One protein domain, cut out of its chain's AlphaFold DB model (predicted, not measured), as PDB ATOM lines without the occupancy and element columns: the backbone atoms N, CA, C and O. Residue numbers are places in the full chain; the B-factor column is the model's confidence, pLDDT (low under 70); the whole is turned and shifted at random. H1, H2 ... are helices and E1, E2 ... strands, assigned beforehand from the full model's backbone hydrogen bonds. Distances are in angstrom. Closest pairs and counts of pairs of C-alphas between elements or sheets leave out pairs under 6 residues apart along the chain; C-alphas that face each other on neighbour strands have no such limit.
ATOM      1  N   LYS A   3     -38.051  11.788-102.363       93.50
ATOM      2  CA  LYS A   3     -37.664  12.978-101.595       93.50
ATOM      3  C   LYS A   3     -36.909  13.944-102.495       93.50
ATOM      4  O   LYS A   3     -35.929  13.554-103.123       93.50
ATOM      5  N   HIS A   4     -37.329  15.203-102.512       93.56
ATOM      6  CA  HIS A   4     -36.697  16.257-103.304       93.56
ATOM      7  C   HIS A   4     -36.815  17.627-102.627       93.56
ATOM      8  O   HIS A   4     -37.397  17.759-101.548       93.56
ATOM      9  N   PHE A   5     -36.204  18.641-103.240       92.19
ATOM     10  CA  PHE A   5     -36.193  20.007-102.732       92.19
ATOM     11  C   PHE A   5     -36.744  20.978-103.772       92.19
ATOM     12  O   PHE A   5     -36.373  20.927-104.942       92.19
ATOM     13  N   TYR A   6     -37.564  21.916-103.309       89.88
ATOM     14  CA  TYR A   6     -38.024  23.056-104.092       89.88
ATOM     15  C   TYR A   6     -37.684  24.345-103.343       89.88
ATOM     16  O   TYR A   6     -38.335  24.709-102.362       89.88
ATOM     17  N   GLY A   7     -36.613  25.024-103.761       89.12
ATOM     18  CA  GLY A   7     -36.072  26.175-103.037       89.12
ATOM     19  C   GLY A   7     -35.742  25.824-101.581       89.12
ATOM     20  O   GLY A   7     -34.855  25.025-101.308       89.12
ATOM     21  N   LYS A   8     -36.480  26.418-100.637       91.56
ATOM     22  CA  LYS A   8     -36.329  26.201 -99.185       91.56
ATOM     23  C   LYS A   8     -37.181  25.054 -98.619       91.56
ATOM     24  O   LYS A   8     -37.159  24.828 -97.408       91.56
ATOM     25  N   TYR A   9     -37.982  24.403 -99.460       94.25
ATOM     26  CA  TYR A   9     -38.902  23.343 -99.061       94.25
ATOM     27  C   TYR A   9     -38.275  21.978 -99.307       94.25
ATOM     28  O   TYR A   9     -37.800  21.699-100.404       94.25
ATOM     29  N   GLU A  10     -38.323  21.120 -98.296       96.06
ATOM     30  CA  GLU A  10     -38.058  19.691 -98.436       96.06
ATOM     31  C   GLU A  10     -39.396  18.980 -98.645       96.06
ATOM     32  O   GLU A  10     -40.305  19.123 -97.826       96.06
ATOM     33  N   ILE A  11     -39.535  18.233 -99.736       96.75
ATOM     34  CA  ILE A  11     -40.787  17.590-100.131       96.75
ATOM     35  C   ILE A  11     -40.565  16.080-100.160       96.75
ATOM     36  O   ILE A  11     -39.665  15.582-100.832       96.75
ATOM     37  N   THR A  12     -41.382  15.348 -99.405       96.75
ATOM     38  CA  THR A  12     -41.431  13.881 -99.434       96.75
ATOM     39  C   THR A  12     -42.782  13.427 -99.954       96.75
ATOM     40  O   THR A  12     -43.811  13.719 -99.347       96.75
ATOM     41  N   GLU A  13     -42.773  12.691-101.055       95.44
ATOM     42  CA  GLU A  13     -43.952  12.231-101.776       95.44
ATOM     43  C   GLU A  13     -44.106  10.716-101.641       95.44
ATOM     44  O   GLU A  13     -43.165   9.933-101.834       95.44
ATOM     45  N   VAL A  14     -45.318  10.295-101.304       95.62
ATOM     46  CA  VAL A  14     -45.705   8.893-101.186       95.62
ATOM     47  C   VAL A  14     -47.009   8.707-101.942       95.62
ATOM     48  O   VAL A  14     -47.994   9.387-101.661       95.62
ATOM     49  N   GLN A  15     -47.003   7.781-102.891       91.75
ATOM     50  CA  GLN A  15     -48.214   7.287-103.524       91.75
ATOM     51  C   GLN A  15     -48.572   5.955-102.871       91.75
ATOM     52  O   GLN A  15     -47.724   5.068-102.793       91.75
ATOM     53  N   ASP A  16     -49.801   5.865-102.384       87.00
ATOM     54  CA  ASP A  16     -50.403   4.676-101.784       87.00
ATOM     55  C   ASP A  16     -51.730   4.387-102.508       87.00
ATOM     56  O   ASP A  16     -52.258   5.275-103.188       87.00
ATOM     57  N   GLU A  17     -52.260   3.167-102.418       70.62
ATOM     58  CA  GLU A  17     -53.465   2.757-103.157       70.62
ATOM     59  C   GLU A  17     -54.672   3.646-102.793       70.62
ATOM     60  O   GLU A  17     -55.349   3.466-101.784       70.62
ATOM     61  N   GLY A  18     -54.930   4.655-103.632       86.75
ATOM     62  CA  GLY A  18     -56.049   5.590-103.504       86.75
ATOM     63  C   GLY A  18     -55.688   7.015-103.072       86.75
ATOM     64  O   GLY A  18     -56.582   7.862-103.004       86.75
ATOM     65  N   GLN A  19     -54.416   7.329-102.811       94.25
ATOM     66  CA  GLN A  19     -54.010   8.700-102.494       94.25
ATOM     67  C   GLN A  19     -52.546   8.995-102.814       94.25
ATOM     68  O   GLN A  19     -51.667   8.137-102.777       94.25
ATOM     69  N   TYR A  20     -52.278  10.269-103.059       96.81
ATOM     70  CA  TYR A  20     -50.939  10.801-103.214       96.81
ATOM     71  C   TYR A  20     -50.694  11.842-102.131       96.81
ATOM     72  O   TYR A  20     -51.427  12.822-102.003       96.81
ATOM     73  N   VAL A  21     -49.677  11.612-101.314       96.88
ATOM     74  CA  VAL A  21     -49.398  12.399-100.121       96.88
ATOM     75  C   VAL A  21     -48.046  13.071-100.270       96.88
ATOM     76  O   VAL A  21     -47.030  12.395-100.403       96.88
ATOM     77  N   ALA A  22     -48.024  14.396-100.159       96.94
ATOM     78  CA  ALA A  22     -46.798  15.168-100.050       96.94
ATOM     79  C   ALA A  22     -46.662  15.746 -98.640       96.94
ATOM     80  O   ALA A  22     -47.549  16.437 -98.135       96.94
ATOM     81  N   THR A  23     -45.527  15.472 -98.007       97.12
ATOM     82  CA  THR A  23     -45.106  16.100 -96.756       97.12
ATOM     83  C   THR A  23     -44.093  17.181 -97.093       97.12
ATOM     84  O   THR A  23     -43.038  16.887 -97.648       97.12
ATOM     85  N   ILE A  24     -44.425  18.428 -96.776       96.44
ATOM     86  CA  ILE A  24     -43.652  19.617 -97.128       96.44
ATOM     87  C   ILE A  24     -43.090  20.200 -95.839       96.44
ATOM     88  O   ILE A  24     -43.828  20.709 -94.993       96.44
ATOM     89  N   LYS A  25     -41.776  20.134 -95.683       95.94
ATOM     90  CA  LYS A  25     -41.068  20.662 -94.525       95.94
ATOM     91  C   LYS A  25     -40.423  21.998 -94.874       95.94
ATOM     92  O   LYS A  25     -39.699  22.124 -95.861       95.94
ATOM     93  N   LEU A  26     -40.670  22.993 -94.026       91.88
ATOM     94  CA  LEU A  26     -40.030  24.302 -94.054       91.88
ATOM     95  C   LEU A  26     -39.502  24.621 -92.656       91.88
ATOM     96  O   LEU A  26     -40.278  24.951 -91.760       91.88
ATOM     97  N   ARG A  27     -38.179  24.566 -92.467       87.44
ATOM     98  CA  ARG A  27     -37.544  24.727 -91.145       87.44
ATOM     99  C   ARG A  27     -38.171  23.762 -90.119       87.44
ATOM    100  O   ARG A  27     -38.005  22.552 -90.256       87.44
ATOM    101  N   GLN A  28     -38.879  24.289 -89.118       88.38
ATOM    102  CA  GLN A  28     -39.566  23.527 -88.066       88.38
ATOM    103  C   GLN A  28     -41.055  23.276 -88.363       88.38
ATOM    104  O   GLN A  28     -41.719  22.581 -87.603       88.38
ATOM    105  N   SER A  29     -41.592  23.809 -89.463       92.12
ATOM    106  CA  SER A  29     -42.983  23.594 -89.865       92.12
ATOM    107  C   SER A  29     -43.095  22.409 -90.819       92.12
ATOM    108  O   SER A  29     -42.341  22.308 -91.788       92.12
ATOM    109  N   ILE A  30     -44.075  21.541 -90.573       95.25
ATOM    110  CA  ILE A  30     -44.439  20.430 -91.453       95.25
ATOM    111  C   ILE A  30     -45.861  20.672 -91.939       95.25
ATOM    112  O   ILE A  30     -46.770  20.888 -91.141       95.25
ATOM    113  N   LYS A  31     -46.043  20.633 -93.255       95.94
ATOM    114  CA  LYS A  31     -47.331  20.780 -93.928       95.94
ATOM    115  C   LYS A  31     -47.616  19.531 -94.744       95.94
ATOM    116  O   LYS A  31     -46.687  18.849 -95.177       95.94
ATOM    117  N   LYS A  32     -48.893  19.218 -94.949       96.62
ATOM    118  CA  LYS A  32     -49.307  17.995 -95.644       96.62
ATOM    119  C   LYS A  32     -50.313  18.298 -96.743       96.62
ATOM    120  O   LYS A  32     -51.352  18.898 -96.480       96.62
ATOM    121  N   VAL A  33     -50.038  17.817 -97.948       97.00
ATOM    122  CA  VAL A  33     -50.985  17.807 -99.066       97.00
ATOM    123  C   VAL A  33     -51.404  16.366 -99.315       97.00
ATOM    124  O   VAL A  33     -50.560  15.474 -99.363       97.00
ATOM    125  N   VAL A  34     -52.705  16.131 -99.446       97.19
ATOM    126  CA  VAL A  34     -53.275  14.826 -99.790       97.19
ATOM    127  C   VAL A  34     -54.133  14.995-101.031       97.19
ATOM    128  O   VAL A  34     -55.159  15.666-100.973       97.19
ATOM    129  N   VAL A  35     -53.726  14.382-102.135       97.44
ATOM    130  CA  VAL A  35     -54.513  14.273-103.364       97.44
ATOM    131  C   VAL A  35     -55.253  12.941-103.325       97.44
ATOM    132  O   VAL A  35     -54.634  11.882-103.238       97.44
ATOM    133  N   LYS A  36     -56.582  12.999-103.319       97.38
ATOM    134  CA  LYS A  36     -57.465  11.831-103.255       97.38
ATOM    135  C   LYS A  36     -57.574  11.123-104.608       97.38
ATOM    136  O   LYS A  36     -57.291  11.711-105.649       97.38
ATOM    137  N   SER A  37     -58.027   9.871-104.585       96.25
ATOM    138  CA  SER A  37     -58.214   9.017-105.767       96.25
ATOM    139  C   SER A  37     -59.049   9.650-106.880       96.25
ATOM    140  O   SER A  37     -58.717   9.492-108.053       96.25
ATOM    141  N   ASP A  38     -60.103  10.389-106.535       95.38
ATOM    142  CA  ASP A  38     -60.959  11.079-107.502       95.38
ATOM    143  C   ASP A  38     -60.182  12.159-108.268       95.38
ATOM    144  O   ASP A  38     -60.198  12.173-109.495       95.38
ATOM    145  N   ALA A  39     -59.413  12.998-107.565       96.75
ATOM    146  CA  ALA A  39     -58.508  13.955-108.198       96.75
ATOM    147  C   ALA A  39     -57.397  13.265-109.000       96.75
ATOM    148  O   ALA A  39     -57.080  13.714-110.097       96.75
ATOM    149  N   LEU A  40     -56.815  12.175-108.487       96.19
ATOM    150  CA  LEU A  40     -55.783  11.415-109.204       96.19
ATOM    151  C   LEU A  40     -56.296  10.849-110.529       96.19
ATOM    152  O   LEU A  40     -55.571  10.861-111.519       96.19
ATOM    153  N   THR A  41     -57.549  10.396-110.555       95.56
ATOM    154  CA  THR A  41     -58.199   9.898-111.772       95.56
ATOM    155  C   THR A  41     -58.360  11.022-112.793       95.56
ATOM    156  O   THR A  41     -57.966  10.857-113.947       95.56
ATOM    157  N   THR A  42     -58.855  12.189-112.368       96.00
ATOM    158  CA  THR A  42     -58.991  13.367-113.240       96.00
ATOM    159  C   THR A  42     -57.638  13.846-113.771       96.00
ATOM    160  O   THR A  42     -57.503  14.140-114.955       96.00
ATOM    161  N   LEU A  43     -56.612  13.874-112.918       95.62
ATOM    162  CA  LEU A  43     -55.244  14.221-113.300       95.62
ATOM    163  C   LEU A  43     -54.688  13.263-114.361       95.62
ATOM    164  O   LEU A  43     -54.177  13.715-115.383       95.62
ATOM    165  N   ALA A  44     -54.847  11.952-114.159       94.75
ATOM    166  CA  ALA A  44     -54.403  10.940-115.111       94.75
ATOM    167  C   ALA A  44     -55.117  11.063-116.469       94.75
ATOM    168  O   ALA A  44     -54.464  10.967-117.507       94.75
ATOM    169  N   GLN A  45     -56.428  11.339-116.473       95.75
ATOM    170  CA  GLN A  45     -57.199  11.596-117.699       95.75
ATOM    171  C   GLN A  45     -56.731  12.857-118.438       95.75
ATOM    172  O   GLN A  45     -56.757  12.892-119.666       95.75
ATOM    173  N   ALA A  46     -56.279  13.875-117.704       94.38
ATOM    174  CA  ALA A  46     -55.734  15.111-118.260       94.38
ATOM    175  C   ALA A  46     -54.243  15.016-118.648       94.38
ATOM    176  O   ALA A  46     -53.683  15.993-119.142       94.38
ATOM    177  N   GLY A  47     -53.577  13.879-118.407       94.88
ATOM    178  CA  GLY A  47     -52.136  13.726-118.639       94.88
ATOM    179  C   GLY A  47     -51.259  14.538-117.675       94.88
ATOM    180  O   GLY A  47     -50.096  14.803-117.976       94.88
ATOM    181  N   VAL A  48     -51.800  14.941-116.522       95.06
ATOM    182  CA  VAL A  48     -51.106  15.742-115.506       95.06
ATOM    183  C   VAL A  48     -50.684  14.852-114.343       95.06
ATOM    184  O   VAL A  48     -51.433  13.999-113.873       95.06
ATOM    185  N   THR A  49     -49.474  15.062-113.832       94.56
ATOM    186  CA  THR A  49     -48.971  14.327-112.667       94.56
ATOM    187  C   THR A  49     -49.381  15.016-111.358       94.56
ATOM    188  O   THR A  49     -49.425  16.249-111.301       94.56
ATOM    189  N   PRO A  50     -49.628  14.275-110.262       95.00
ATOM    190  CA  PRO A  50     -49.942  14.883-108.965       95.00
ATOM    191  C   PRO A  50     -48.814  15.772-108.419       95.00
ATOM    192  O   PRO A  50     -49.093  16.716-107.684       95.00
ATOM    193  N   GLN A  51     -47.563  15.551-108.831       94.69
ATOM    194  CA  GLN A  51     -46.428  16.437-108.552       94.69
ATOM    195  C   GLN A  51     -46.689  17.876-109.015       94.69
ATOM    196  O   GLN A  51     -46.280  18.815-108.336       94.69
ATOM    197  N   THR A  52     -47.405  18.061-110.129       94.88
ATOM    198  CA  THR A  52     -47.774  19.390-110.648       94.88
ATOM    199  C   THR A  52     -48.647  20.144-109.644       94.88
ATOM    200  O   THR A  52     -48.393  21.305-109.339       94.88
ATOM    201  N   VAL A  53     -49.615  19.453-109.030       95.94
ATOM    202  CA  VAL A  53     -50.463  20.014-107.965       95.94
ATOM    203  C   VAL A  53     -49.624  20.410-106.749       95.94
ATOM    204  O   VAL A  53     -49.799  21.498-106.200       95.94
ATOM    205  N   ILE A  54     -48.681  19.555-106.332       95.81
ATOM    206  CA  ILE A  54     -47.779  19.869-105.213       95.81
ATOM    207  C   ILE A  54     -46.937  21.102-105.533       95.81
ATOM    208  O   ILE A  54     -46.840  22.010-104.707       95.81
ATOM    209  N   HIS A  55     -46.364  21.162-106.734       94.62
ATOM    210  CA  HIS A  55     -45.562  22.292-107.184       94.62
ATOM    211  C   HIS A  55     -46.373  23.592-107.175       94.62
ATOM    212  O   HIS A  55     -45.907  24.586-106.618       94.62
ATOM    213  N   ASN A  56     -47.606  23.574-107.677       94.81
ATOM    214  CA  ASN A  56     -48.489  24.740-107.698       94.81
ATOM    215  C   ASN A  56     -48.882  25.234-106.295       94.81
ATOM    216  O   ASN A  56     -48.926  26.442-106.044       94.81
ATOM    217  N   ILE A  57     -49.098  24.317-105.350       95.12
ATOM    218  CA  ILE A  57     -49.350  24.660-103.944       95.12
ATOM    219  C   ILE A  57     -48.096  25.252-103.292       95.12
ATOM    220  O   ILE A  57     -48.183  26.234-102.559       95.12
ATOM    221  N   VAL A  58     -46.919  24.673-103.545       93.88
ATOM    222  CA  VAL A  58     -45.663  25.125-102.928       93.88
ATOM    223  C   VAL A  58     -45.193  26.462-103.510       93.88
ATOM    224  O   VAL A  58     -44.708  27.306-102.753       93.88
ATOM    225  N   LYS A  59     -45.356  26.686-104.823       92.88
ATOM    226  CA  LYS A  59     -44.993  27.952-105.490       92.88
ATOM    227  C   LYS A  59     -45.900  29.116-105.067       92.88
ATOM    228  O   LYS A  59     -45.484  30.265-105.178       92.88
ATOM    229  N   THR A  60     -47.093  28.823-104.538       92.31
ATOM    230  CA  THR A  60     -48.109  29.814-104.147       92.31
ATOM    231  C   THR A  60     -48.319  29.809-102.625       92.31
ATOM    232  O   THR A  60     -49.127  29.031-102.114       92.31
ATOM    233  N   PRO A  61     -47.641  30.683-101.851       86.00
ATOM    234  CA  PRO A  61     -47.618  30.599-100.385       86.00
ATOM    235  C   PRO A  61     -48.992  30.602 -99.699       86.00
ATOM    236  O   PRO A  61     -49.142  30.008 -98.634       86.00
ATOM    237  N   THR A  62     -49.998  31.243-100.300       91.19
ATOM    238  CA  THR A  62     -51.374  31.309 -99.781       91.19
ATOM    239  C   THR A  62     -52.120  29.973 -99.863       91.19
ATOM    240  O   THR A  62     -53.035  29.733 -99.071       91.19
ATOM    241  N   LEU A  63     -51.721  29.081-100.776       92.62
ATOM    242  CA  LEU A  63     -52.279  27.732-100.913       92.62
ATOM    243  C   LEU A  63     -51.639  26.744 -99.926       92.62
ATOM    244  O   LEU A  63     -52.260  25.745 -99.561       92.62
ATOM    245  N   LEU A  64     -50.428  27.037 -99.442       92.44
ATOM    246  CA  LEU A  64     -49.639  26.170 -98.567       92.44
ATOM    247  C   LEU A  64     -50.088  26.245 -97.087       92.44
ATOM    248  O   LEU A  64     -49.376  26.699 -96.181       92.44
ATOM    249  N   LYS A  65     -51.303  25.758 -96.829       93.06
ATOM    250  CA  LYS A  65     -51.883  25.593 -95.484       93.06
ATOM    251  C   LYS A  65     -51.275  24.384 -94.760       93.06
ATOM    252  O   LYS A  65     -50.542  23.600 -95.355       93.06
ATOM    253  N   ASP A  66     -51.553  24.227 -93.466       93.88
ATOM    254  CA  ASP A  66     -50.990  23.118 -92.670       93.88
ATOM    255  C   ASP A  66     -51.451  21.747 -93.168       93.88
ATOM    256  O   ASP A  66     -50.670  20.794 -93.219       93.88
ATOM    257  N   LYS A  67     -52.704  21.677 -93.623       96.00
ATOM    258  CA  LYS A  67     -53.268  20.521 -94.307       96.00
ATOM    259  C   LYS A  67     -54.073  20.980 -95.518       96.00
ATOM    260  O   LYS A  67     -55.006  21.766 -95.377       96.00
ATOM    261  N   VAL A  68     -53.736  20.452 -96.689       96.44
ATOM    262  CA  VAL A  68     -54.475  20.654 -97.940       96.44
ATOM    263  C   VAL A  68     -55.008  19.304 -98.398       96.44
ATOM    264  O   VAL A  68     -54.270  18.321 -98.450       96.44
ATOM    265  N   ILE A  69     -56.301  19.246 -98.703       97.00
ATOM    266  CA  ILE A  69     -56.949  18.061 -99.262       97.00
ATOM    267  C   ILE A  69     -57.431  18.433-100.659       97.00
ATOM    268  O   ILE A  69     -58.281  19.313-100.804       97.00
ATOM    269  N   VAL A  70     -56.884  17.758-101.661       97.12
ATOM    270  CA  VAL A  70     -57.234  17.929-103.067       97.12
ATOM    271  C   VAL A  70     -58.115  16.759-103.488       97.12
ATOM    272  O   VAL A  70     -57.735  15.598-103.341       97.12
ATOM    273  N   SER A  71     -59.309  17.070-103.970       97.19
ATOM    274  CA  SER A  71     -60.278  16.137-104.546       97.19
ATOM    275  C   SER A  71     -60.781  16.713-105.866       97.19
ATOM    276  O   SER A  71     -60.479  17.861-106.199       97.19
ATOM    277  N   ASN A  72     -61.567  15.960-106.630       95.50
ATOM    278  CA  ASN A  72     -62.069  16.439-107.917       95.50
ATOM    279  C   ASN A  72     -62.893  17.739-107.779       95.50
ATOM    280  O   ASN A  72     -62.917  18.570-108.678       95.50
ATOM    281  N   HIS A  73     -63.500  17.960-106.608       96.50
ATOM    282  CA  HIS A  73     -64.324  19.134-106.308       96.50
ATOM    283  C   HIS A  73     -63.539  20.451-106.265       96.50
ATOM    284  O   HIS A  73     -64.120  21.512-106.466       96.50
ATOM    285  N   ASN A  74     -62.244  20.404-105.943       96.12
ATOM    286  CA  ASN A  74     -61.416  21.600-105.777       96.12
ATOM    287  C   ASN A  74     -60.115  21.561-106.592       96.12
ATOM    288  O   ASN A  74     -59.335  22.507-106.516       96.12
ATOM    289  N   LEU A  75     -59.897  20.501-107.379       95.81
ATOM    290  CA  LEU A  75     -58.683  20.275-108.160       95.81
ATOM    291  C   LEU A  75     -58.339  21.456-109.078       95.81
ATOM    292  O   LEU A  75     -57.177  21.847-109.146       95.81
ATOM    293  N   ALA A  76     -59.342  22.056-109.726       93.81
ATOM    294  CA  ALA A  76     -59.148  23.185-110.637       93.81
ATOM    295  C   ALA A  76     -58.427  24.376-109.978       93.81
ATOM    296  O   ALA A  76     -57.621  25.031-110.625       93.81
ATOM    297  N   GLY A  77     -58.632  24.602-108.674       93.50
ATOM    298  CA  GLY A  77     -57.957  25.673-107.930       93.50
ATOM    299  C   GLY A  77     -56.461  25.441-107.681       93.50
ATOM    300  O   GLY A  77     -55.815  26.289-107.072       93.50
ATOM    301  N   TYR A  78     -55.914  24.298-108.108       93.88
ATOM    302  CA  TYR A  78     -54.507  23.933-107.934       93.88
ATOM    303  C   TYR A  78     -53.790  23.605-109.254       93.88
ATOM    304  O   TYR A  78     -52.639  23.168-109.218       93.88
ATOM    305  N   LEU A  79     -54.444  23.782-110.408       90.44
ATOM    306  CA  LEU A  79     -53.888  23.464-111.734       90.44
ATOM    307  C   LEU A  79     -53.370  24.683-112.522       90.44
ATOM    308  O   LEU A  79     -52.895  24.497-113.637       90.44
TER     309      LEU A  79
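Overview. This is residues 3 to 79 of the 80 residues of an uncharacterized protein of Latilactobacillus sakei (UniProt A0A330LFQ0). A strongly twisted sheet of five strands makes a wall, with helix H2 packed over one face and the other face bare. H1 sits at the end of the sheet where E4 runs straight into it, and short H3 packs on H2. The printed part has 77 residues, in the order E1 E2 E3 E4 H1 H2 E5 H3; the class is mixed, helices and strands. The sheet runs E1 E2 E3 E4 E5, mixed: E4 and E5 are parallel, the other neighbours antiparallel. The whole is compact, with a radius of gyration of the C-alphas of 11.6 A and spans of 35 by 24 by 19 A.

Arrangement. Start with E1, residues 3 to 6, an edge strand and a hairpin with E2, residues 9 to 16; N 4 and O 11 are 2.9 A apart, within hydrogen-bond range. E2 forms a hairpin with E3, residues 19 to 26, where N 12 and O 23 are 2.9 A apart. E3 forms a hairpin with E4, residues 29 to 36, where N 24 and O 31 are 2.8 A apart. E1 to E4 are a meander, each strand the antiparallel neighbour of the one before. Next come H1, residues 37 to 45, and H2, residues 50 to 59, about perpendicular at 79 degrees and close but not clearly touching; their closest C-alphas, of Leu 40 and Pro 50, are 6.8 A apart. H2 is on the sheet; its closest C-alpha pair with E3, Ala 22 and Ile 54, is 7.1 A apart. E5, residues 67 to 70, is the other edge strand, parallel to E4 at 19 degrees, with N 68 and O 32 2.9 A apart. E4, H1, H2 and E5 form a strand-helix-strand unit, two parallel neighbour strands with helices between, and its crossover is left-handed. H3, residues 75 to 78, only grazes the sheet and only just touches H2, with 3 pairs of C-alphas within 8 A, the closest those of Val 53 and Tyr 78 at 5.6 A. In H1 and H2 every O i to N i+4 pair is within hydrogen-bond range; H3 is too short for such a pair.

Along the chain. Find C-alpha 3 at (-37.664, 12.978, -101.595), where E1 begins its 10.4 A. E2 spans 22.1 A, E3 22.6 A and E4 23.0 A. H1 spans 12.2 A, and H2 runs 14.4 A from C-alpha 50 at (-49.942, 14.883, -108.965). E5 spans 10.0 A; H3 spans 5.6 A, to C-alpha 78 at (-54.507, 23.933, -107.934).

Size, cuts and confidence. Look at Gln 28 and Gln 45, whose C-alphas are the two farthest apart, at 36.5 A. The printed part has no cut and no long link. Its mean pLDDT is 94.0, and no printed residue is under 70.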